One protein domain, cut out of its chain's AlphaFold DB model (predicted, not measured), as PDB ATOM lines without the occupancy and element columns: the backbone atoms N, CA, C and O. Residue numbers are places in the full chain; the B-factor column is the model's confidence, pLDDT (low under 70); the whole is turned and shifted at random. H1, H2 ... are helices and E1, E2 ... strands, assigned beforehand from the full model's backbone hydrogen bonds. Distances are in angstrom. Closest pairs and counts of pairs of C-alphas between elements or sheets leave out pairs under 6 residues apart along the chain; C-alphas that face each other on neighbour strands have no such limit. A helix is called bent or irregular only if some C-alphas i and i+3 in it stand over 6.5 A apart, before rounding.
ATOM      1  N   SER A   6     -44.950 -12.703 -25.308       97.31
ATOM      2  CA  SER A   6     -46.049 -13.584 -24.893       97.31
ATOM      3  C   SER A   6     -46.932 -12.970 -23.805       97.31
ATOM      4  O   SER A   6     -48.086 -13.373 -23.672       97.31
ATOM      5  N   LYS A   7     -46.411 -12.005 -23.040       97.69
ATOM      6  CA  LYS A   7     -47.144 -11.313 -21.974       97.69
ATOM      7  C   LYS A   7     -48.000 -10.162 -22.493       97.69
ATOM      8  O   LYS A   7     -49.003  -9.827 -21.876       97.69
ATOM      9  N   ILE A   8     -47.618  -9.582 -23.628       98.31
ATOM     10  CA  ILE A   8     -48.307  -8.443 -24.233       98.31
ATOM     11  C   ILE A   8     -49.358  -8.982 -25.204       98.31
ATOM     12  O   ILE A   8     -49.026  -9.730 -26.126       98.31
ATOM     13  N   GLN A   9     -50.623  -8.638 -24.994       97.56
ATOM     14  CA  GLN A   9     -51.727  -9.077 -25.851       97.56
ATOM     15  C   GLN A   9     -52.095  -7.980 -26.844       97.56
ATOM     16  O   GLN A   9     -51.905  -6.802 -26.576       97.56
ATOM     17  N   GLU A  10     -52.619  -8.343 -28.010       98.06
ATOM     18  CA  GLU A  10     -53.234  -7.319 -28.857       98.06
ATOM     19  C   GLU A  10     -54.474  -6.753 -28.162       98.06
ATOM     20  O   GLU A  10     -55.193  -7.467 -27.458       98.06
ATOM     21  N   TYR A  11     -54.707  -5.458 -28.337       98.44
ATOM     22  CA  TYR A  11     -55.757  -4.735 -27.639       98.44
ATOM     23  C   TYR A  11     -56.284  -3.598 -28.507       98.44
ATOM     24  O   TYR A  11     -55.523  -2.908 -29.182       98.44
ATOM     25  N   SER A  12     -57.595  -3.385 -28.494       97.81
ATOM     26  CA  SER A  12     -58.233  -2.257 -29.168       97.81
ATOM     27  C   SER A  12     -59.113  -1.553 -28.153       97.81
ATOM     28  O   SER A  12     -60.158  -2.071 -27.760       97.81
ATOM     29  N   GLY A  13     -58.615  -0.416 -27.682       96.88
ATOM     30  CA  GLY A  13     -59.190   0.347 -26.596       96.88
ATOM     31  C   GLY A  13     -59.823   1.654 -27.029       96.88
ATOM     32  O   GLY A  13     -59.933   1.969 -28.216       96.88
ATOM     33  N   THR A  14     -60.217   2.439 -26.031       96.62
ATOM     34  CA  THR A  14     -60.751   3.787 -26.245       96.62
ATOM     35  C   THR A  14     -59.676   4.858 -26.266       96.62
ATOM     36  O   THR A  14     -59.884   5.879 -26.913       96.62
ATOM     37  N   THR A  15     -58.544   4.643 -25.590       97.00
ATOM     38  CA  THR A  15     -57.450   5.622 -25.459       97.00
ATOM     39  C   THR A  15     -56.169   5.221 -26.199       97.00
ATOM     40  O   THR A  15     -55.377   6.088 -26.585       97.00
ATOM     41  N   PHE A  16     -55.977   3.921 -26.436       98.25
ATOM     42  CA  PHE A  16     -54.857   3.361 -27.190       98.25
ATOM     43  C   PHE A  16     -55.238   2.029 -27.847       98.25
ATOM     44  O   PHE A  16     -56.268   1.417 -27.558       98.25
ATOM     45  N   SER A  17     -54.356   1.547 -28.714       98.38
ATOM     46  CA  SER A  17     -54.387   0.191 -29.251       98.38
ATOM     47  C   SER A  17     -53.013  -0.460 -29.136       98.38
ATOM     48  O   SER A  17     -51.994   0.229 -29.090       98.38
ATOM     49  N   VAL A  18     -52.986  -1.789 -29.077       98.56
ATOM     50  CA  VAL A  18     -51.769  -2.595 -29.154       98.56
ATOM     51  C   VAL A  18     -51.904  -3.584 -30.297       98.56
ATOM     52  O   VAL A  18     -52.823  -4.400 -30.313       98.56
ATOM     53  N   ILE A  19     -50.966  -3.518 -31.237       98.00
ATOM     54  CA  ILE A  19     -50.895  -4.402 -32.405       98.00
ATOM     55  C   ILE A  19     -49.561  -5.141 -32.430       98.00
ATOM     56  O   ILE A  19     -48.558  -4.635 -31.919       98.00
ATOM     57  N   LYS A  20     -49.518  -6.318 -33.063       97.56
ATOM     58  CA  LYS A  20     -48.266  -7.055 -33.278       97.56
ATOM     59  C   LYS A  20     -47.814  -6.995 -34.729       97.56
ATOM     60  O   LYS A  20     -48.362  -7.657 -35.604       97.56
ATOM     61  N   ASN A  21     -46.715  -6.287 -34.966       94.25
ATOM     62  CA  ASN A  21     -46.079  -6.207 -36.276       94.25
ATOM     63  C   ASN A  21     -44.873  -7.143 -36.313       94.25
ATOM     64  O   ASN A  21     -43.892  -6.927 -35.604       94.25
ATOM     65  N   ASN A  22     -44.939  -8.201 -37.127       93.81
ATOM     66  CA  ASN A  22     -43.884  -9.221 -37.219       93.81
ATOM     67  C   ASN A  22     -43.483  -9.800 -35.846       93.81
ATOM     68  O   ASN A  22     -42.309 -10.048 -35.577       93.81
ATOM     69  N   GLY A  23     -44.470  -9.981 -34.963       94.56
ATOM     70  CA  GLY A  23     -44.270 -10.503 -33.611       94.56
ATOM     71  C   GLY A  23     -43.724  -9.499 -32.591       94.56
ATOM     72  O   GLY A  23     -43.417  -9.914 -31.478       94.56
ATOM     73  N   ILE A  24     -43.607  -8.213 -32.941       97.56
ATOM     74  CA  ILE A  24     -43.236  -7.135 -32.016       97.56
ATOM     75  C   ILE A  24     -44.485  -6.340 -31.656       97.56
ATOM     76  O   ILE A  24     -45.157  -5.806 -32.541       97.56
ATOM     77  N   SER A  25     -44.781  -6.246 -30.364       98.44
ATOM     78  CA  SER A  25     -45.899  -5.441 -29.873       98.44
ATOM     79  C   SER A  25     -45.601  -3.945 -29.996       98.44
ATOM     80  O   SER A  25     -44.520  -3.485 -29.617       98.44
ATOM     81  N   LYS A  26     -46.569  -3.179 -30.498       98.12
ATOM     82  CA  LYS A  26     -46.554  -1.714 -30.582       98.12
ATOM     83  C   LYS A  26     -47.810  -1.174 -29.910       98.12
ATOM     84  O   LYS A  26     -48.902  -1.532 -30.341       98.12
ATOM     85  N   ILE A  27     -47.649  -0.308 -28.910       98.19
ATOM     86  CA  ILE A  27     -48.739   0.530 -28.397       98.19
ATOM     87  C   ILE A  27     -48.814   1.817 -29.208       98.19
ATOM     88  O   ILE A  27     -47.786   2.422 -29.508       98.19
ATOM     89  N   GLU A  28     -50.023   2.230 -29.556       97.94
ATOM     90  CA  GLU A  28     -50.312   3.472 -30.262       97.94
ATOM     91  C   GLU A  28     -51.474   4.189 -29.580       97.94
ATOM     92  O   GLU A  28     -52.566   3.637 -29.436       97.94
ATOM     93  N   PHE A  29     -51.212   5.413 -29.133       96.69
ATOM     94  CA  PHE A  29     -52.164   6.281 -28.455       96.69
ATOM     95  C   PHE A  29     -52.966   7.098 -29.469       96.69
ATOM     96  O   PHE A  29     -52.476   7.417 -30.553       96.69
ATOM     97  N   ASN A  30     -54.176   7.522 -29.105       92.88
ATOM     98  CA  ASN A  30     -55.065   8.254 -30.020       92.88
ATOM     99  C   ASN A  30     -54.499   9.578 -30.552       92.88
ATOM    100  O   ASN A  30     -54.891  10.033 -31.624       92.88
ATOM    101  N   HIS A  31     -53.586  10.208 -29.814       89.62
ATOM    102  CA  HIS A  31     -52.908  11.431 -30.246       89.62
ATOM    103  C   HIS A  31     -51.697  11.142 -31.169       89.62
ATOM    104  O   HIS A  31     -50.930  12.049 -31.484       89.62
ATOM    105  N   GLY A  32     -51.487   9.882 -31.571       92.25
ATOM    106  CA  GLY A  32     -50.476   9.441 -32.538       92.25
ATOM    107  C   GLY A  32     -49.112   9.052 -31.957       92.25
ATOM    108  O   GLY A  32     -48.252   8.588 -32.705       92.25
ATOM    109  N   GLY A  33     -48.887   9.221 -30.650       94.31
ATOM    110  CA  GLY A  33     -47.663   8.726 -30.008       94.31
ATOM    111  C   GLY A  33     -47.655   7.204 -29.940       94.31
ATOM    112  O   GLY A  33     -48.708   6.570 -29.869       94.31
ATOM    113  N   TRP A  34     -46.471   6.600 -29.978       96.19
ATOM    114  CA  TRP A  34     -46.346   5.149 -29.982       96.19
ATOM    115  C   TRP A  34     -45.018   4.672 -29.404       96.19
ATOM    116  O   TRP A  34     -43.992   5.339 -29.521       96.19
ATOM    117  N   ILE A  35     -45.037   3.467 -28.838       96.38
ATOM    118  CA  ILE A  35     -43.853   2.745 -28.361       96.38
ATOM    119  C   ILE A  35     -43.898   1.322 -28.906       96.38
ATOM    120  O   ILE A  35     -44.922   0.644 -28.839       96.38
ATOM    121  N   GLU A  36     -42.767   0.840 -29.407       97.38
ATOM    122  CA  GLU A  36     -42.563  -0.582 -29.677       97.38
ATOM    123  C   GLU A  36     -41.903  -1.255 -28.476       97.38
ATOM    124  O   GLU A  36     -41.035  -0.664 -27.833       97.38
ATOM    125  N   ASN A  37     -42.246  -2.517 -28.219       98.06
ATOM    126  CA  ASN A  37     -41.600  -3.358 -27.216       98.06
ATOM    127  C   ASN A  37     -40.151  -3.695 -27.611       98.06
ATOM    128  O   ASN A  37     -39.808  -4.797 -28.051       98.06
ATOM    129  N   LYS A  38     -39.276  -2.703 -27.483       95.75
ATOM    130  CA  LYS A  38     -37.869  -2.764 -27.851       95.75
ATOM    131  C   LYS A  38     -37.015  -2.267 -26.701       95.75
ATOM    132  O   LYS A  38     -37.373  -1.365 -25.953       95.75
ATOM    133  N   GLU A  39     -35.837  -2.864 -26.591       90.00
ATOM    134  CA  GLU A  39     -34.909  -2.597 -25.495       90.00
ATOM    135  C   GLU A  39     -34.425  -1.144 -25.447       90.00
ATOM    136  O   GLU A  39     -34.110  -0.646 -24.365       90.00
ATOM    137  N   TYR A  40     -34.370  -0.462 -26.596       93.19
ATOM    138  CA  TYR A  40     -33.814   0.884 -26.658       93.19
ATOM    139  C   TYR A  40     -34.586   1.876 -25.785       93.19
ATOM    140  O   TYR A  40     -33.958   2.791 -25.275       93.19
ATOM    141  N   TYR A  41     -35.901   1.713 -25.587       95.25
ATOM    142  CA  TYR A  41     -36.706   2.742 -24.925       95.25
ATOM    143  C   TYR A  41     -36.258   2.936 -23.473       95.25
ATOM    144  O   TYR A  41     -35.761   3.999 -23.120       95.25
ATOM    145  N   GLY A  42     -36.298   1.873 -22.660       95.56
ATOM    146  CA  GLY A  42     -35.806   1.927 -21.279       95.56
ATOM    147  C   GLY A  42     -34.317   2.283 -21.191       95.56
ATOM    148  O   GLY A  42     -33.929   3.063 -20.329       95.56
ATOM    149  N   LYS A  43     -33.496   1.786 -22.130       95.69
ATOM    150  CA  LYS A  43     -32.059   2.099 -22.202       95.69
ATOM    151  C   LYS A  43     -31.799   3.595 -22.405       95.69
ATOM    152  O   LYS A  43     -30.904   4.143 -21.776       95.69
ATOM    153  N   ILE A  44     -32.552   4.243 -23.292       95.38
ATOM    154  CA  ILE A  44     -32.448   5.681 -23.549       95.38
ATOM    155  C   ILE A  44     -32.962   6.451 -22.337       95.38
ATOM    156  O   ILE A  44     -32.225   7.258 -21.782       95.38
ATOM    157  N   MET A  45     -34.187   6.156 -21.893       96.44
ATOM    158  CA  MET A  45     -34.853   6.919 -20.835       96.44
ATOM    159  C   MET A  45     -34.082   6.912 -19.513       96.44
ATOM    160  O   MET A  45     -34.142   7.896 -18.787       96.44
ATOM    161  N   LEU A  46     -33.320   5.848 -19.232       96.69
ATOM    162  CA  LEU A  46     -32.559   5.662 -17.992       96.69
ATOM    163  C   LEU A  46     -31.038   5.854 -18.144       96.69
ATOM    164  O   LEU A  46     -30.278   5.414 -17.279       96.69
ATOM    165  N   GLY A  47     -30.597   6.510 -19.225       94.69
ATOM    166  CA  GLY A  47     -29.221   7.004 -19.373       94.69
ATOM    167  C   GLY A  47     -28.181   5.993 -19.864       94.69
ATOM    168  O   GLY A  47     -27.017   6.342 -20.012       94.69
ATOM    169  N   ASP A  48     -28.578   4.760 -20.184       94.75
ATOM    170  CA  ASP A  48     -27.658   3.684 -20.585       94.75
ATOM    171  C   ASP A  48     -27.384   3.660 -22.109       94.75
ATOM    172  O   ASP A  48     -26.706   2.764 -22.631       94.75
ATOM    173  N   CYS A  49     -27.917   4.621 -22.874       91.06
ATOM    174  CA  CYS A  49     -27.646   4.758 -24.306       91.06
ATOM    175  C   CYS A  49     -26.292   5.437 -24.575       91.06
ATOM    176  O   CYS A  49     -26.191   6.659 -24.568       91.06
ATOM    177  N   VAL A  50     -25.278   4.629 -24.904       83.44
ATOM    178  CA  VAL A  50     -23.903   5.079 -25.209       83.44
ATOM    179  C   VAL A  50     -23.839   6.099 -26.354       83.44
ATOM    180  O   VAL A  50     -23.083   7.060 -26.274       83.44
ATOM    181  N   ASP A  51     -24.651   5.922 -27.399       88.81
ATOM    182  CA  ASP A  51     -24.654   6.818 -28.564       88.81
ATOM    183  C   ASP A  51     -25.560   8.055 -28.368       88.81
ATOM    184  O   ASP A  51     -25.604   8.942 -29.220       88.81
ATOM    185  N   CYS A  52     -26.275   8.144 -27.239       87.62
ATOM    186  CA  CYS A  52     -27.191   9.237 -26.910       87.62
ATOM    187  C   CYS A  52     -26.537  10.230 -25.936       87.62
ATOM    188  O   CYS A  52     -27.067  10.469 -24.850       87.62
ATOM    189  N   LEU A  53     -25.397  10.813 -26.332       83.00
ATOM    190  CA  LEU A  53     -24.493  11.564 -25.442       83.00
ATOM    191  C   LEU A  53     -25.205  12.568 -24.519       83.00
ATOM    192  O   LEU A  53     -24.998  12.534 -23.310       83.00
ATOM    193  N   LYS A  54     -26.118  13.388 -25.057       89.81
ATOM    194  CA  LYS A  54     -26.853  14.390 -24.265       89.81
ATOM    195  C   LYS A  54     -27.714  13.780 -23.155       89.81
ATOM    196  O   LYS A  54     -27.785  14.329 -22.063       89.81
ATOM    197  N   ILE A  55     -28.377  12.655 -23.435       91.25
ATOM    198  CA  ILE A  55     -29.202  11.967 -22.436       91.25
ATOM    199  C   ILE A  55     -28.301  11.248 -21.435       91.25
ATOM    200  O   ILE A  55     -28.573  11.309 -20.251       91.25
ATOM    201  N   SER A  56     -27.214  10.600 -21.854       91.69
ATOM    202  CA  SER A  56     -26.304   9.962 -20.891       91.69
ATOM    203  C   SER A  56     -25.619  10.975 -19.962       91.69
ATOM    204  O   SER A  56     -25.412  10.684 -18.790       91.69
ATOM    205  N   GLU A  57     -25.317  12.184 -20.447       93.75
ATOM    206  CA  GLU A  57     -24.603  13.214 -19.680       93.75
ATOM    207  C   GLU A  57     -25.363  13.689 -18.434       93.75
ATOM    208  O   GLU A  57     -24.742  13.915 -17.396       93.75
ATOM    209  N   ILE A  58     -26.696  13.778 -18.486       94.81
ATOM    210  CA  ILE A  58     -27.510  14.148 -17.311       94.81
ATOM    211  C   ILE A  58     -27.532  13.048 -16.227       94.81
ATOM    212  O   ILE A  58     -27.855  13.309 -15.068       94.81
ATOM    213  N   TYR A  59     -27.103  11.828 -16.559       95.75
ATOM    214  CA  TYR A  59     -26.923  10.730 -15.603       95.75
ATOM    215  C   TYR A  59     -25.476  10.572 -15.112       95.75
ATOM    216  O   TYR A  59     -25.217   9.710 -14.272       95.75
ATOM    217  N   ASN A  60     -24.526  11.389 -15.585       91.88
ATOM    218  CA  ASN A  60     -23.136  11.293 -15.140       91.88
ATOM    219  C   ASN A  60     -23.017  11.509 -13.628       91.88
ATOM    220  O   ASN A  60     -23.674  12.382 -13.052       91.88
ATOM    221  N   ASP A  61     -22.169  10.687 -13.006       91.75
ATOM    222  CA  ASP A  61     -21.897  10.677 -11.564       91.75
ATOM    223  C   ASP A  61     -23.157  10.575 -10.684       91.75
ATOM    224  O   ASP A  61     -23.149  10.966  -9.518       91.75
ATOM    225  N   PHE A  62     -24.251  10.036 -11.232       96.06
ATOM    226  CA  PHE A  62     -25.522   9.889 -10.542       96.06
ATOM    227  C   PHE A  62     -25.922   8.419 -10.441       96.06
ATOM    228  O   PHE A  62     -26.071   7.710 -11.436       96.06
ATOM    229  N   THR A  63     -26.118   7.962  -9.210       95.88
ATOM    230  CA  THR A  63     -26.602   6.619  -8.892       95.88
ATOM    231  C   THR A  63     -27.941   6.729  -8.186       95.88
ATOM    232  O   THR A  63     -28.093   7.574  -7.310       95.88
ATOM    233  N   TYR A  64     -28.880   5.859  -8.535       98.25
ATOM    234  CA  TYR A  64     -30.224   5.845  -7.970       98.25
ATOM    235  C   TYR A  64     -30.685   4.410  -7.724       98.25
ATOM    236  O   TYR A  64     -30.316   3.496  -8.464       98.25
ATOM    237  N   ASP A  65     -31.511   4.228  -6.700       98.50
ATOM    238  CA  ASP A  65     -32.118   2.951  -6.325       98.50
ATOM    239  C   ASP A  65     -33.646   3.063  -6.207       98.50
ATOM    240  O   ASP A  65     -34.373   2.159  -6.619       98.50
ATOM    241  N   LYS A  66     -34.149   4.193  -5.701       98.88
ATOM    242  CA  LYS A  66     -35.580   4.491  -5.595       98.88
ATOM    243  C   LYS A  66     -36.008   5.418  -6.723       98.88
ATOM    244  O   LYS A  66     -35.529   6.549  -6.808       98.88
ATOM    245  N   ILE A  67     -36.941   4.959  -7.551       98.88
ATOM    246  CA  ILE A  67     -37.436   5.711  -8.702       98.88
ATOM    247  C   ILE A  67     -38.958   5.898  -8.662       98.88
ATOM    248  O   ILE A  67     -39.703   4.950  -8.405       98.88
ATOM    249  N   LEU A  68     -39.400   7.124  -8.950       98.94
ATOM    250  CA  LEU A  68     -40.768   7.442  -9.353       98.94
ATOM    251  C   LEU A  68     -40.771   7.774 -10.843       98.94
ATOM    252  O   LEU A  68     -40.030   8.649 -11.284       98.94
ATOM    253  N   ILE A  69     -41.604   7.094 -11.618       98.88
ATOM    254  CA  ILE A  69     -41.757   7.321 -13.056       98.88
ATOM    255  C   ILE A  69     -43.124   7.959 -13.284       98.88
ATOM    256  O   ILE A  69     -44.142   7.392 -12.896       98.88
ATOM    257  N   LEU A  70     -43.152   9.140 -13.893       98.81
ATOM    258  CA  LEU A  70     -44.386   9.817 -14.281       98.81
ATOM    259  C   LEU A  70     -44.707   9.416 -15.725       98.81
ATOM    260  O   LEU A  70     -44.030   9.880 -16.637       98.81
ATOM    261  N   GLY A  71     -45.707   8.552 -15.907       98.25
ATOM    262  CA  GLY A  71     -46.089   7.938 -17.181       98.25
ATOM    263  C   GLY A  71     -45.761   6.442 -17.248       98.25
ATOM    264  O   GLY A  71     -44.692   5.999 -16.826       98.25
ATOM    265  N   LEU A  72     -46.692   5.632 -17.770       98.25
ATOM    266  CA  LEU A  72     -46.544   4.170 -17.816       98.25
ATOM    267  C   LEU A  72     -46.151   3.634 -19.201       98.25
ATOM    268  O   LEU A  72     -45.310   2.732 -19.312       98.25
ATOM    269  N   GLY A  73     -46.766   4.152 -20.265       96.75
ATOM    270  CA  GLY A  73     -46.586   3.624 -21.619       96.75
ATOM    271  C   GLY A  73     -46.877   2.116 -21.698       96.75
ATOM    272  O   GLY A  73     -47.810   1.609 -21.085       96.75
ATOM    273  N   LEU A  74     -46.036   1.359 -22.411       97.38
ATOM    274  CA  LEU A  74     -46.113  -0.115 -22.436       97.38
ATOM    275  C   LEU A  74     -45.481  -0.780 -21.189       97.38
ATOM    276  O   LEU A  74     -45.406  -2.007 -21.111       97.38
ATOM    277  N   GLY A  75     -44.975   0.009 -20.233       98.12
ATOM    278  CA  GLY A  75     -44.257  -0.467 -19.047       98.12
ATOM    279  C   GLY A  75     -42.763  -0.737 -19.265       98.12
ATOM    280  O   GLY A  75     -42.124  -1.377 -18.431       98.12
ATOM    281  N   LEU A  76     -42.173  -0.269 -20.372       98.38
ATOM    282  CA  LEU A  76     -40.768  -0.544 -20.708       98.38
ATOM    283  C   LEU A  76     -39.769   0.089 -19.737       98.38
ATOM    284  O   LEU A  76     -38.774  -0.547 -19.394       98.38
ATOM    285  N   VAL A  77     -40.022   1.322 -19.305       98.44
ATOM    286  CA  VAL A  77     -39.153   2.040 -18.366       98.44
ATOM    287  C   VAL A  77     -39.155   1.382 -16.982       98.44
ATOM    288  O   VAL A  77     -38.072   0.992 -16.542       98.44
ATOM    289  N   PRO A  78     -40.307   1.151 -16.314       98.62
ATOM    290  CA  PRO A  78     -40.305   0.457 -15.024       98.62
ATOM    291  C   PRO A  78     -39.761  -0.976 -15.121       98.62
ATOM    292  O   PRO A  78     -39.049  -1.429 -14.225       98.62
ATOM    293  N   HIS A  79     -40.004  -1.679 -16.233       98.56
ATOM    294  CA  HIS A  79     -39.403  -2.991 -16.482       98.56
ATOM    295  C   HIS A  79     -37.867  -2.919 -16.560       98.56
ATOM    296  O   HIS A  79     -37.166  -3.742 -15.970       98.56
ATOM    297  N   TYR A  80     -37.321  -1.920 -17.256       98.50
ATOM    298  CA  TYR A  80     -35.877  -1.723 -17.354       98.50
ATOM    299  C   TYR A  80     -35.261  -1.326 -16.004       98.50
ATOM    300  O   TYR A  80     -34.229  -1.882 -15.617       98.50
ATOM    301  N   ALA A  81     -35.915  -0.430 -15.258       98.50
ATOM    302  CA  ALA A  81     -35.508  -0.054 -13.905       98.50
ATOM    303  C   ALA A  81     -35.399  -1.290 -12.994       98.50
ATOM    304  O   ALA A  81     -34.395  -1.473 -12.304       98.50
ATOM    305  N   LYS A  82     -36.375  -2.203 -13.073       98.25
ATOM    306  CA  LYS A  82     -36.369  -3.445 -12.294       98.25
ATOM    307  C   LYS A  82     -35.247  -4.399 -12.681       98.25
ATOM    308  O   LYS A  82     -34.512  -4.856 -11.813       98.25
ATOM    309  N   HIS A  83     -35.154  -4.757 -13.958       97.75
ATOM    310  CA  HIS A  83     -34.355  -5.915 -14.374       97.75
ATOM    311  C   HIS A  83     -32.946  -5.570 -14.858       97.75
ATOM    312  O   HIS A  83     -32.128  -6.472 -15.022       97.75
ATOM    313  N   VAL A  84     -32.661  -4.291 -15.113       97.50
ATOM    314  CA  VAL A  84     -31.336  -3.839 -15.557       97.50
ATOM    315  C   VAL A  84     -30.703  -2.911 -14.532       97.50
ATOM    316  O   VAL A  84     -29.569  -3.155 -14.122       97.50
ATOM    317  N   LYS A  85     -31.428  -1.876 -14.082       97.50
ATOM    318  CA  LYS A  85     -30.906  -0.956 -13.056       97.50
ATOM    319  C   LYS A  85     -30.941  -1.562 -11.649       97.50
ATOM    320  O   LYS A  85     -30.180  -1.122 -10.799       97.50
ATOM    321  N   ASN A  86     -31.744  -2.609 -11.438       97.88
ATOM    322  CA  ASN A  86     -31.940  -3.288 -10.152       97.88
ATOM    323  C   ASN A  86     -32.469  -2.363  -9.044       97.88
ATOM    324  O   ASN A  86     -32.150  -2.573  -7.877       97.88
ATOM    325  N   CYS A  87     -33.293  -1.375  -9.405       98.62
ATOM    326  CA  CYS A  87     -33.940  -0.476  -8.451       98.62
ATOM    327  C   CYS A  87     -34.785  -1.261  -7.433       98.62
ATOM    328  O   CYS A  87     -35.582  -2.133  -7.809       98.62
ATOM    329  N   SER A  88     -34.626  -0.948  -6.147       98.44
ATOM    330  CA  SER A  88     -35.353  -1.596  -5.052       98.44
ATOM    331  C   SER A  88     -36.776  -1.061  -4.876       98.44
ATOM    332  O   SER A  88     -37.661  -1.808  -4.451       98.44
ATOM    333  N   VAL A  89     -37.015   0.202  -5.243       98.69
ATOM    334  CA  VAL A  89     -38.329   0.859  -5.200       98.69
ATOM    335  C   VAL A  89     -38.634   1.439  -6.570       98.69
ATOM    336  O   VAL A  89     -37.875   2.262  -7.075       98.69
ATOM    337  N   ILE A  90     -39.746   1.008  -7.164       98.88
ATOM    338  CA  ILE A  90     -40.187   1.446  -8.488       98.88
ATOM    339  C   ILE A  90     -41.672   1.759  -8.392       98.88
ATOM    340  O   ILE A  90     -42.504   0.850  -8.381       98.88
ATOM    341  N   ASP A  91     -41.977   3.047  -8.328       98.88
ATOM    342  CA  ASP A  91     -43.340   3.545  -8.400       98.88
ATOM    343  C   ASP A  91     -43.576   4.157  -9.782       98.88
ATOM    344  O   ASP A  91     -42.701   4.815 -10.346       98.88
ATOM    345  N   VAL A  92     -44.766   3.940 -10.329       98.88
ATOM    346  CA  VAL A  92     -45.199   4.505 -11.606       98.88
ATOM    347  C   VAL A  92     -46.509   5.232 -11.380       98.88
ATOM    348  O   VAL A  92     -47.436   4.643 -10.835       98.88
ATOM    349  N   LEU A  93     -46.591   6.487 -11.797       98.81
ATOM    350  CA  LEU A  93     -47.810   7.282 -11.748       98.81
ATOM    351  C   LEU A  93     -48.412   7.377 -13.151       98.81
ATOM    352  O   LEU A  93     -47.724   7.777 -14.088       98.81
ATOM    353  N   GLU A  94     -49.680   7.013 -13.293       98.62
ATOM    354  CA  GLU A  94     -50.407   7.022 -14.563       98.62
ATOM    355  C   GLU A  94     -51.855   7.459 -14.316       98.62
ATOM    356  O   GLU A  94     -52.462   7.038 -13.334       98.62
ATOM    357  N   ASN A  95     -52.425   8.295 -15.187       98.00
ATOM    358  CA  ASN A  95     -53.798   8.791 -15.022       98.00
ATOM    359  C   ASN A  95     -54.808   8.060 -15.922       98.00
ATOM    360  O   ASN A  95     -56.019   8.234 -15.772       98.00
ATOM    361  N   ASN A  96     -54.339   7.208 -16.834       97.88
ATOM    362  CA  ASN A  96     -55.178   6.405 -17.705       97.88
ATOM    363  C   ASN A  96     -55.467   5.019 -17.099       97.88
ATOM    364  O   ASN A  96     -54.700   4.067 -17.264       97.88
ATOM    365  N   SER A  97     -56.629   4.877 -16.459       97.81
ATOM    366  CA  SER A  97     -57.085   3.615 -15.855       97.81
ATOM    367  C   SER A  97     -57.241   2.454 -16.846       97.81
ATOM    368  O   SER A  97     -57.045   1.295 -16.468       97.81
ATOM    369  N   GLU A  98     -57.531   2.735 -18.124       98.12
ATOM    370  CA  GLU A  98     -57.546   1.722 -19.186       98.12
ATOM    371  C   GLU A  98     -56.137   1.153 -19.398       98.12
ATOM    372  O   GLU A  98     -55.960  -0.067 -19.463       98.12
ATOM    373  N   LEU A  99     -55.127   2.027 -19.445       98.38
ATOM    374  CA  LEU A  99     -53.734   1.625 -19.618       98.38
ATOM    375  C   LEU A  99     -53.227   0.840 -18.409       98.38
ATOM    376  O   LEU A  99     -52.626  -0.218 -18.580       98.38
ATOM    377  N   ILE A 100     -53.528   1.306 -17.195       98.44
ATOM    378  CA  ILE A 100     -53.170   0.612 -15.949       98.44
ATOM    379  C   ILE A 100     -53.763  -0.800 -15.927       98.44
ATOM    380  O   ILE A 100     -53.062  -1.768 -15.637       98.44
ATOM    381  N   SER A 101     -55.044  -0.933 -16.282       98.19
ATOM    382  CA  SER A 101     -55.731  -2.230 -16.313       98.19
ATOM    383  C   SER A 101     -55.128  -3.186 -17.344       98.19
ATOM    384  O   SER A 101     -55.075  -4.398 -17.126       98.19
ATOM    385  N   TYR A 102     -54.680  -2.643 -18.476       98.50
ATOM    386  CA  TYR A 102     -54.070  -3.406 -19.556       98.50
ATOM    387  C   TYR A 102     -52.636  -3.859 -19.231       98.50
ATOM    388  O   TYR A 102     -52.279  -5.008 -19.499       98.50
ATOM    389  N   VAL A 103     -51.813  -3.000 -18.620       98.19
ATOM    390  CA  VAL A 103     -50.409  -3.283 -18.261       98.19
ATOM    391  C   VAL A 103     -50.333  -4.092 -16.953       98.19
ATOM    392  O   VAL A 103     -49.698  -3.719 -15.973       98.19
ATOM    393  N   ASN A 104     -50.972  -5.261 -16.941       96.31
ATOM    394  CA  ASN A 104     -51.062  -6.156 -15.778       96.31
ATOM    395  C   ASN A 104     -49.974  -7.249 -15.739       96.31
ATOM    396  O   ASN A 104     -50.063  -8.203 -14.966       96.31
ATOM    397  N   TYR A 105     -48.962  -7.133 -16.599       97.44
ATOM    398  CA  TYR A 105     -47.938  -8.155 -16.835       97.44
ATOM    399  C   TYR A 105     -46.547  -7.806 -16.283       97.44
ATOM    400  O   TYR A 105     -45.584  -8.552 -16.511       97.44
ATOM    401  N   LEU A 106     -46.412  -6.649 -15.631       98.00
ATOM    402  CA  LEU A 106     -45.159  -6.225 -15.012       98.00
ATOM    403  C   LEU A 106     -44.848  -7.051 -13.756       98.00
ATOM    404  O   LEU A 106     -45.689  -7.784 -13.239       98.00
ATOM    405  N   ASP A 107     -43.600  -6.970 -13.296       97.31
ATOM    406  CA  ASP A 107     -43.187  -7.586 -12.035       97.31
ATOM    407  C   ASP A 107     -44.012  -7.006 -10.875       97.31
ATOM    408  O   ASP A 107     -44.165  -5.790 -10.782       97.31
ATOM    409  N   ASN A 108     -44.511  -7.858  -9.974       97.25
ATOM    410  CA  ASN A 108     -45.343  -7.440  -8.839       97.25
ATOM    411  C   ASN A 108     -44.631  -6.476  -7.872       97.25
ATOM    412  O   ASN A 108     -45.293  -5.871  -7.034       97.25
ATOM    413  N   SER A 109     -43.298  -6.354  -7.932       98.00
ATOM    414  CA  SER A 109     -42.572  -5.350  -7.151       98.00
ATOM    415  C   SER A 109     -42.637  -3.939  -7.748       98.00
ATOM    416  O   SER A 109     -42.152  -3.007  -7.115       98.00
ATOM    417  N   ILE A 110     -43.145  -3.781  -8.973       98.69
ATOM    418  CA  ILE A 110     -43.406  -2.480  -9.596       98.69
ATOM    419  C   ILE A 110     -44.792  -2.026  -9.144       98.69
ATOM    420  O   ILE A 110     -45.790  -2.698  -9.400       98.69
ATOM    421  N   ASN A 111     -44.854  -0.879  -8.477       98.62
ATOM    422  CA  ASN A 111     -46.088  -0.333  -7.934       98.62
ATOM    423  C   ASN A 111     -46.677   0.705  -8.900       98.62
ATOM    424  O   ASN A 111     -46.117   1.787  -9.058       98.62
ATOM    425  N   ILE A 112     -47.802   0.381  -9.538       98.75
ATOM    426  CA  ILE A 112     -48.524   1.317 -10.410       98.75
ATOM    427  C   ILE A 112     -49.594   2.031  -9.583       98.75
ATOM    428  O   ILE A 112     -50.431   1.393  -8.947       98.75
ATOM    429  N   ILE A 113     -49.555   3.358  -9.603       98.50
ATOM    430  CA  ILE A 113     -50.429   4.256  -8.862       98.50
ATOM    431  C   ILE A 113     -51.285   5.005  -9.879       98.50
ATOM    432  O   ILE A 113     -50.759   5.681 -10.763       98.50
ATOM    433  N   GLU A 114     -52.603   4.895  -9.741       98.50
ATOM    434  CA  GLU A 114     -53.530   5.721 -10.509       98.50
ATOM    435  C   GLU A 114     -53.534   7.144  -9.939       98.50
ATOM    436  O   GLU A 114     -53.873   7.352  -8.771       98.50
ATOM    437  N   GLY A 115     -53.141   8.125 -10.746       98.19
ATOM    438  CA  GLY A 115     -53.125   9.524 -10.340       98.19
ATOM    439  C   GLY A 115     -52.549  10.457 -11.398       98.19
ATOM    440  O   GLY A 115     -51.881  10.031 -12.337       98.19
ATOM    441  N   ASP A 116     -52.820  11.750 -11.234       98.19
ATOM    442  CA  ASP A 116     -52.335  12.792 -12.136       98.19
ATOM    443  C   ASP A 116     -51.016  13.394 -11.640       98.19
ATOM    444  O   ASP A 116     -50.878  13.734 -10.464       98.19
ATOM    445  N   ALA A 117     -50.043  13.548 -12.540       98.12
ATOM    446  CA  ALA A 117     -48.720  14.057 -12.200       98.12
ATOM    447  C   ALA A 117     -48.717  15.502 -11.674       98.12
ATOM    448  O   ALA A 117     -47.761  15.874 -10.995       98.12
ATOM    449  N   PHE A 118     -49.752  16.297 -11.943       98.00
ATOM    450  CA  PHE A 118     -49.849  17.684 -11.488       98.00
ATOM    451  C   PHE A 118     -50.563  17.849 -10.140       98.00
ATOM    452  O   PHE A 118     -50.435  18.905  -9.526       98.00
ATOM    453  N   ASP A 119     -51.232  16.801  -9.648       96.44
ATOM    454  CA  ASP A 119     -51.990  16.832  -8.387       96.44
ATOM    455  C   ASP A 119     -51.554  15.744  -7.383       96.44
ATOM    456  O   ASP A 119     -51.988  15.731  -6.225       96.44
ATOM    457  N   TYR A 120     -50.695  14.809  -7.793       97.94
ATOM    458  CA  TYR A 120     -50.228  13.727  -6.935       97.94
ATOM    459  C   TYR A 120     -49.243  14.213  -5.865       97.94
ATOM    460  O   TYR A 120     -48.298  14.953  -6.129       97.94
ATOM    461  N   THR A 121     -49.440  13.733  -4.637       97.62
ATOM    462  CA  THR A 121     -48.547  13.985  -3.501       97.62
ATOM    463  C   THR A 121     -47.838  12.684  -3.117       97.62
ATOM    464  O   THR A 121     -48.487  11.784  -2.572       97.62
ATOM    465  N   PRO A 122     -46.525  12.548  -3.376       97.50
ATOM    466  CA  PRO A 122     -45.788  11.356  -2.985       97.50
ATOM    467  C   PRO A 122     -45.782  11.114  -1.471       97.50
ATOM    468  O   PRO A 122     -45.797  12.034  -0.661       97.50
ATOM    469  N   THR A 123     -45.712   9.842  -1.078       96.06
ATOM    470  CA  THR A 123     -45.649   9.422   0.336       96.06
ATOM    471  C   THR A 123     -44.249   8.995   0.783       96.06
ATOM    472  O   THR A 123     -44.041   8.668   1.951       96.06
ATOM    473  N   LYS A 124     -43.284   8.982  -0.141       96.88
ATOM    474  CA  LYS A 124     -41.891   8.571   0.068       96.88
ATOM    475  C   LYS A 124     -40.951   9.482  -0.725       96.88
ATOM    476  O   LYS A 124     -41.405  10.179  -1.632       96.88
ATOM    477  N   GLN A 125     -39.667   9.450  -0.376       98.44
ATOM    478  CA  GLN A 125     -38.612  10.122  -1.133       98.44
ATOM    479  C   GLN A 125     -37.964   9.182  -2.158       98.44
ATOM    480  O   GLN A 125     -37.962   7.959  -1.972       98.44
ATOM    481  N   TYR A 126     -37.427   9.763  -3.230       98.81
ATOM    482  CA  TYR A 126     -36.817   9.058  -4.357       98.81
ATOM    483  C   TYR A 126     -35.448   9.636  -4.700       98.81
ATOM    484  O   TYR A 126     -35.240  10.844  -4.618       98.81
ATOM    485  N   ASP A 127     -34.536   8.788  -5.162       98.81
ATOM    486  CA  ASP A 127     -33.279   9.256  -5.745       98.81
ATOM    487  C   ASP A 127     -33.552   9.891  -7.116       98.81
ATOM    488  O   ASP A 127     -32.993  10.933  -7.454       98.81
ATOM    489  N   LEU A 128     -34.448   9.280  -7.900       98.88
ATOM    490  CA  LEU A 128     -34.812   9.720  -9.242       98.88
ATOM    491  C   LEU A 128     -36.326   9.874  -9.388       98.88
ATOM    492  O   LEU A 128     -37.089   8.944  -9.137       98.88
ATOM    493  N   ILE A 129     -36.748  11.027  -9.894       98.88
ATOM    494  CA  ILE A 129     -38.091  11.231 -10.433       98.88
ATOM    495  C   ILE A 129     -37.950  11.441 -11.939       98.88
ATOM    496  O   ILE A 129     -37.360  12.419 -12.394       98.88
ATOM    497  N   LEU A 130     -38.442  10.491 -12.725       98.81
ATOM    498  CA  LEU A 130     -38.323  10.487 -14.178       98.81
ATOM    499  C   LEU A 130     -39.627  10.955 -14.821       98.81
ATOM    500  O   LEU A 130     -40.690  10.404 -14.538       98.81
ATOM    501  N   VAL A 131     -39.540  11.925 -15.726       98.56
ATOM    502  CA  VAL A 131     -40.697  12.499 -16.419       98.56
ATOM    503  C   VAL A 131     -40.827  11.896 -17.825       98.56
ATOM    504  O   VAL A 131     -40.103  12.291 -18.736       98.56
ATOM    505  N   ASP A 132     -41.755  10.951 -18.000       97.38
ATOM    506  CA  ASP A 132     -42.075  10.234 -19.254       97.38
ATOM    507  C   ASP A 132     -43.552  10.450 -19.648       97.38
ATOM    508  O   ASP A 132     -44.316   9.515 -19.880       97.38
ATOM    509  N   LEU A 133     -43.979  11.716 -19.653       96.12
ATOM    510  CA  LEU A 133     -45.379  12.104 -19.884       96.12
ATOM    511  C   LEU A 133     -45.659  12.574 -21.321       96.12
ATOM    512  O   LEU A 133     -46.808  12.555 -21.763       96.12
ATOM    513  N   TRP A 134     -44.631  13.022 -22.051       93.50
ATOM    514  CA  TRP A 134     -44.784  13.699 -23.344       93.50
ATOM    515  C   TRP A 134     -43.833  13.167 -24.408       93.50
ATOM    516  O   TRP A 134     -42.747  12.675 -24.117       93.50
ATOM    517  N   TRP A 135     -44.237  13.343 -25.666       90.88
ATOM    518  CA  TRP A 135     -43.474  12.924 -26.847       90.88
ATOM    519  C   TRP A 135     -42.675  14.058 -27.474       90.88
ATOM    520  O   TRP A 135     -41.665  13.811 -28.129       90.88
ATOM    521  N   ASN A 136     -43.164  15.291 -27.339       92.12
ATOM    522  CA  ASN A 136     -42.611  16.452 -28.012       92.12
ATOM    523  C   ASN A 136     -41.922  17.364 -27.000       92.12
ATOM    524  O   ASN A 136     -42.501  17.724 -25.979       92.12
ATOM    525  N   GLU A 137     -40.705  17.791 -27.326       93.62
ATOM    526  CA  GLU A 137     -39.950  18.773 -26.544       93.62
ATOM    527  C   GLU A 137     -40.750  20.064 -26.304       93.62
ATOM    528  O   GLU A 137     -40.671  20.646 -25.226       93.62
ATOM    529  N   ASN A 138     -41.576  20.484 -27.272       95.06
ATOM    530  CA  ASN A 138     -42.393  21.696 -27.161       95.06
ATOM    531  C   ASN A 138     -43.491  21.605 -26.092       95.06
ATOM    532  O   ASN A 138     -43.964  22.643 -25.628       95.06
ATOM    533  N   ASP A 139     -43.884  20.391 -25.695       94.50
ATOM    534  CA  ASP A 139     -44.852  20.182 -24.617       94.50
ATOM    535  C   ASP A 139     -44.192  20.338 -23.235       94.50
ATOM    536  O   ASP A 139     -44.886  20.466 -22.236       94.50
ATOM    537  N   ILE A 140     -42.855  20.381 -23.155       96.81
ATOM    538  CA  ILE A 140     -42.095  20.484 -21.902       96.81
ATOM    539  C   ILE A 140     -41.621  21.929 -21.710       96.81
ATOM    540  O   ILE A 140     -40.449  22.284 -21.864       96.81
ATOM    541  N   THR A 141     -42.569  22.801 -21.377       97.38
ATOM    542  CA  THR A 141     -42.299  24.226 -21.162       97.38
ATOM    543  C   THR A 141     -41.602  24.487 -19.821       97.38
ATOM    544  O   THR A 141     -41.632  23.671 -18.898       97.38
ATOM    545  N   SER A 142     -40.998  25.669 -19.661       97.62
ATOM    546  CA  SER A 142     -40.450  26.098 -18.363       97.62
ATOM    547  C   SER A 142     -41.508  26.164 -17.262       97.62
ATOM    548  O   SER A 142     -41.196  25.906 -16.105       97.62
ATOM    549  N   GLU A 143     -42.758  26.483 -17.606       97.94
ATOM    550  CA  GLU A 143     -43.866  26.484 -16.649       97.94
ATOM    551  C   GLU A 143     -44.145  25.070 -16.132       97.94
ATOM    552  O   GLU A 143     -44.203  24.868 -14.922       97.94
ATOM    553  N   ILE A 144     -44.206  24.083 -17.030       97.75
ATOM    554  CA  ILE A 144     -44.389  22.673 -16.666       97.75
ATOM    555  C   ILE A 144     -43.228  22.180 -15.801       97.75
ATOM    556  O   ILE A 144     -43.457  21.584 -14.751       97.75
ATOM    557  N   LYS A 145     -41.979  22.485 -16.175       98.12
ATOM    558  CA  LYS A 145     -40.803  22.121 -15.365       98.12
ATOM    559  C   LYS A 145     -40.859  22.734 -13.963       98.12
ATOM    560  O   LYS A 145     -40.561  22.044 -12.993       98.12
ATOM    561  N   ASN A 146     -41.289  23.992 -13.839       98.25
ATOM    562  CA  ASN A 146     -41.443  24.661 -12.545       98.25
ATOM    563  C   ASN A 146     -42.569  24.052 -11.699       98.25
ATOM    564  O   ASN A 146     -42.400  23.906 -10.491       98.25
ATOM    565  N   GLN A 147     -43.695  23.681 -12.313       98.19
ATOM    566  CA  GLN A 147     -44.795  23.007 -11.619       98.19
ATOM    567  C   GLN A 147     -44.353  21.637 -11.097       98.19
ATOM    568  O   GLN A 147     -44.491  21.366  -9.906       98.19
ATOM    569  N   ILE A 148     -43.730  20.819 -11.951       98.44
ATOM    570  CA  ILE A 148     -43.159  19.527 -11.553       98.44
ATOM    571  C   ILE A 148     -42.116  19.725 -10.440       98.44
ATOM    572  O   ILE A 148     -42.178  19.036  -9.427       98.44
ATOM    573  N   ASN A 149     -41.210  20.704 -10.547       98.44
ATOM    574  CA  ASN A 149     -40.259  20.996  -9.468       98.44
ATOM    575  C   ASN A 149     -40.977  21.329  -8.150       98.44
ATOM    576  O   ASN A 149     -40.669  20.745  -7.114       98.44
ATOM    577  N   SER A 150     -41.973  22.216  -8.194       98.19
ATOM    578  CA  SER A 150     -42.730  22.631  -7.010       98.19
ATOM    579  C   SER A 150     -43.448  21.469  -6.321       98.19
ATOM    580  O   SER A 150     -43.592  21.495  -5.101       98.19
ATOM    581  N   ILE A 151     -43.920  20.480  -7.081       98.44
ATOM    582  CA  ILE A 151     -44.612  19.310  -6.533       98.44
ATOM    583  C   ILE A 151     -43.598  18.313  -5.971       98.44
ATOM    584  O   ILE A 151     -43.772  17.815  -4.864       98.44
ATOM    585  N   TYR A 152     -42.528  18.028  -6.714       98.62
ATOM    586  CA  TYR A 152     -41.723  16.828  -6.502       98.62
ATOM    587  C   TYR A 152     -40.371  17.052  -5.811       98.62
ATOM    588  O   TYR A 152     -39.844  16.100  -5.241       98.62
ATOM    589  N   ASN A 153     -39.805  18.267  -5.797       98.50
ATOM    590  CA  ASN A 153     -38.434  18.495  -5.299       98.50
ATOM    591  C   ASN A 153     -38.250  18.077  -3.830       98.50
ATOM    592  O   ASN A 153     -37.286  17.400  -3.480       98.50
ATOM    593  N   THR A 154     -39.233  18.388  -2.980       98.12
ATOM    594  CA  THR A 154     -39.214  18.018  -1.550       98.12
ATOM    595  C   THR A 154     -39.297  16.504  -1.300       98.12
ATOM    596  O   THR A 154     -39.001  16.033  -0.198       98.12
ATOM    597  N   TYR A 155     -39.648  15.736  -2.335       98.56
ATOM    598  CA  TYR A 155     -39.704  14.276  -2.332       98.56
ATOM    599  C   TYR A 155     -38.460  13.635  -2.959       98.56
ATOM    600  O   TYR A 155     -38.460  12.439  -3.239       98.56
ATOM    601  N   LEU A 156     -37.389  14.398  -3.169       98.75
ATOM    602  CA  LEU A 156     -36.090  13.844  -3.524       98.75
ATOM    603  C   LEU A 156     -35.297  13.466  -2.266       98.75
ATOM    604  O   LEU A 156     -35.319  14.169  -1.252       98.75
ATOM    605  N   GLU A 157     -34.556  12.366  -2.342       98.44
ATOM    606  CA  GLU A 157     -33.471  12.037  -1.412       98.44
ATOM    607  C   GLU A 157     -32.303  13.024  -1.598       98.44
ATOM    608  O   GLU A 157     -32.233  13.753  -2.592       98.44
ATOM    609  N   ASP A 158     -31.377  13.095  -0.642       97.25
ATOM    610  CA  ASP A 158     -30.193  13.955  -0.780       97.25
ATOM    611  C   ASP A 158     -29.355  13.558  -2.006       97.25
ATOM    612  O   ASP A 158     -28.970  12.404  -2.168       97.25
ATOM    613  N   GLY A 159     -29.076  14.529  -2.884       96.50
ATOM    614  CA  GLY A 159     -28.432  14.276  -4.180       96.50
ATOM    615  C   GLY A 159     -29.373  13.740  -5.267       96.50
ATOM    616  O   GLY A 159     -28.915  13.455  -6.374       96.50
ATOM    617  N   GLY A 160     -30.671  13.625  -4.972       98.44
ATOM    618  CA  GLY A 160     -31.685  13.195  -5.921       98.44
ATOM    619  C   GLY A 160     -31.963  14.214  -7.027       98.44
ATOM    620  O   GLY A 160     -31.647  15.407  -6.915       98.44
ATOM    621  N   LYS A 161     -32.566  13.727  -8.116       98.56
ATOM    622  CA  LYS A 161     -32.835  14.504  -9.330       98.56
ATOM    623  C   LYS A 161     -34.229  14.253  -9.899       98.56
ATOM    624  O   LYS A 161     -34.714  13.122  -9.908       98.56
ATOM    625  N   ILE A 162     -34.819  15.295 -10.477       98.75
ATOM    626  CA  ILE A 162     -35.901  15.183 -11.461       98.75
ATOM    627  C   ILE A 162     -35.263  15.223 -12.848       98.75
ATOM    628  O   ILE A 162     -34.485  16.133 -13.131       98.75
ATOM    629  N   ILE A 163     -35.582  14.266 -13.717       98.50
ATOM    630  CA  ILE A 163     -35.024  14.191 -15.072       98.50
ATOM    631  C   ILE A 163     -36.133  14.265 -16.118       98.50
ATOM    632  O   ILE A 163     -37.131  13.550 -16.034       98.50
ATOM    633  N   PHE A 164     -35.903  15.097 -17.137       97.88
ATOM    634  CA  PHE A 164     -36.729  15.252 -18.331       97.88
ATOM    635  C   PHE A 164     -35.940  14.739 -19.550       97.88
ATOM    636  O   PHE A 164     -35.224  15.519 -20.187       97.88
ATOM    637  N   PRO A 165     -36.030  13.438 -19.896       95.69
ATOM    638  CA  PRO A 165     -35.171  12.839 -20.918       95.69
ATOM    639  C   PRO A 165     -35.349  13.466 -22.301       95.69
ATOM    640  O   PRO A 165     -34.366  13.662 -23.011       95.69
ATOM    641  N   ILE A 166     -36.589  13.816 -22.660       94.25
ATOM    642  CA  ILE A 166     -36.949  14.329 -23.989       94.25
ATOM    643  C   ILE A 166     -36.254  15.660 -24.293       94.25
ATOM    644  O   ILE A 166     -35.732  15.831 -25.387       94.25
ATOM    645  N   VAL A 167     -36.170  16.570 -23.315       96.31
ATOM    646  CA  VAL A 167     -35.462  17.860 -23.457       96.31
ATOM    647  C   VAL A 167     -34.023  17.822 -22.940       96.31
ATOM    648  O   VAL A 167     -33.327  18.832 -22.982       96.31
ATOM    649  N   THR A 168     -33.533  16.664 -22.487       96.00
ATOM    650  CA  THR A 168     -32.175  16.488 -21.936       96.00
ATOM    651  C   THR A 168     -31.855  17.440 -20.779       96.00
ATOM    652  O   THR A 168     -30.760  17.990 -20.692       96.00
ATOM    653  N   GLU A 169     -32.818  17.642 -19.879       96.81
ATOM    654  CA  GLU A 169     -32.668  18.520 -18.716       96.81
ATOM    655  C   GLU A 169     -32.849  17.763 -17.397       96.81
ATOM    656  O   GLU A 169     -33.518  16.729 -17.327       96.81
ATOM    657  N   GLN A 170     -32.268  18.318 -16.332       96.94
ATOM    658  CA  GLN A 170     -32.411  17.824 -14.967       96.94
ATOM    659  C   GLN A 170     -32.632  18.984 -13.994       96.94
ATOM    660  O   GLN A 170     -32.149  20.096 -14.216       96.94
ATOM    661  N   ILE A 171     -33.298  18.694 -12.882       98.12
ATOM    662  CA  ILE A 171     -33.417  19.578 -11.725       98.12
ATOM    663  C   ILE A 171     -32.891  18.809 -10.519       98.12
ATOM    664  O   ILE A 171     -33.307  17.678 -10.274       98.12
ATOM    665  N   ASN A 172     -31.952  19.401  -9.788       97.38
ATOM    666  CA  ASN A 172     -31.410  18.794  -8.577       97.38
ATOM    667  C   ASN A 172     -32.276  19.184  -7.375       97.38
ATOM    668  O   ASN A 172     -32.899  20.247  -7.384       97.38
ATOM    669  N   LYS A 173     -32.271  18.348  -6.334       96.06
ATOM    670  CA  LYS A 173     -32.828  18.721  -5.030       96.06
ATOM    671  C   LYS A 173     -32.251  20.057  -4.544       96.06
ATOM    672  O   LYS A 173     -31.045  20.284  -4.676       96.06
TER     673      LYS A 173
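What this domain is: This is residues 6 to 173 of the 174 residues of an uncharacterized protein of Parvibaculum sp (UniProt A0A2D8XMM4). A twisted sheet of six strands makes the core, with the long helix H5 over one face and H3 and H4 over the other; a small, separate sheet of three strands, E1 to E3, makes one end of the longest axis. The short helices H1 and H2 lie along the chain between the two sheets, H1 packing on H3 and H2 touching H1 while only grazing the large sheet with its residues 54 to 57, and the closing hairpin E8 and E9 makes one edge of the large sheet. The printed part has 168 residues, with five named helices and nine named strands in the order E1 E2 E3 H1 H2 E4 H3 E5 H4 E6 E7 H5 E8 E9. The large sheet runs E6 E5 E4 E7 E8 E9 and is mixed, the small one runs E1 E2 E3 and is antiparallel, and the class is mixed, helices and strands. The whole is compact and rounded, with a radius of gyration of the C-alphas of 15.3 A and spans of 43 by 35 by 33 A.

How they stand to each other: In the large sheet, E4, residues 66 to 70, is parallel to E5, residues 89 to 94, at 9 degrees, with N 69 and O 91 within hydrogen-bond range at 2.8 A. E6, residues 110 to 114, an edge strand, is parallel to E5 at 28 degrees, with N 113 and O 92 at 2.8 A. On the other side of E4, E7, residues 126 to 131, is parallel to it at 20 degrees, with N 130 and O 68 at 2.8 A. E8, residues 156 to 164, is parallel to E7, with N 163 and O 129 at 2.9 A, and bends by 116 degrees at residue 159. E9, residues 169 to 172, the other edge strand, forms an antiparallel hairpin with E8, with N 171 and O 162 at 2.8 A. H5, residues 142 to 155, is on the sheet at a height of 9.6 A and runs along the strands, at 23 degrees to E8 on the local plane; it lies over E8 and only just over E7, where 3 of its C-alphas fall. On the opposite face H3, residues 76 to 85, lies over E5 and E4 at a height of 9.7 A, along the strands. H4, residues 97 to 102, is on the same face as H3, over E6, and only just stands up from the sheet, rising 41 degrees. E4, H3, E5, then E5, H4, E6, then E7, H5, E8 are strand-helix-strand units, two parallel neighbour strands with a helix between, each with a right-handed crossover. H1, residues 40 to 45, touches H3 about perpendicular, at 84 degrees; their closest C-alphas, of Gly 42 and Val 77, are 4.4 A apart. H2, residues 53 to 57, only just touches H1, with 3 pairs of C-alphas within 8 A, closest Ile 44 and Ile 55 at 7.2 A. E1, residues 16 to 21, E2, residues 24 to 29, and E3, residues 34 to 36, form a meander, each strand the antiparallel neighbour of the one before; N 19 and O 26 are 3.0 A apart, N 27 and O 35 2.9 A. Every O i to N i+4 pair is within hydrogen-bond range in H1, H2, H3 and H4, and 8 of 10 in H5.

Where its parts are: E1 begins at C-alpha 16, (-54.857, 3.361, -27.190), and is 15.8 A long; E2 and E5 are each 16.5 A. H5 is 19.9 A long from C-alpha 142, (-40.450, 26.098, -18.363), and is irregular, with C-alphas 151 and 154 7.5 A apart. H3, 12.5 A, is neither bent nor irregular, but only just: C-alphas 82 and 85 are 6.1 A apart. E8 is 14.9 A long, and E9 ends at C-alpha 172, (-31.410, 18.794, -8.577).

The domain as a whole: The two C-alphas farthest apart, of Asn 22 and Asp 158, are 45.3 A apart. The printed part has no cut, and the one long link, 11 residues, joins E6 to E7. The mean pLDDT of the printed part is 96.7, and no printed residue is under 70.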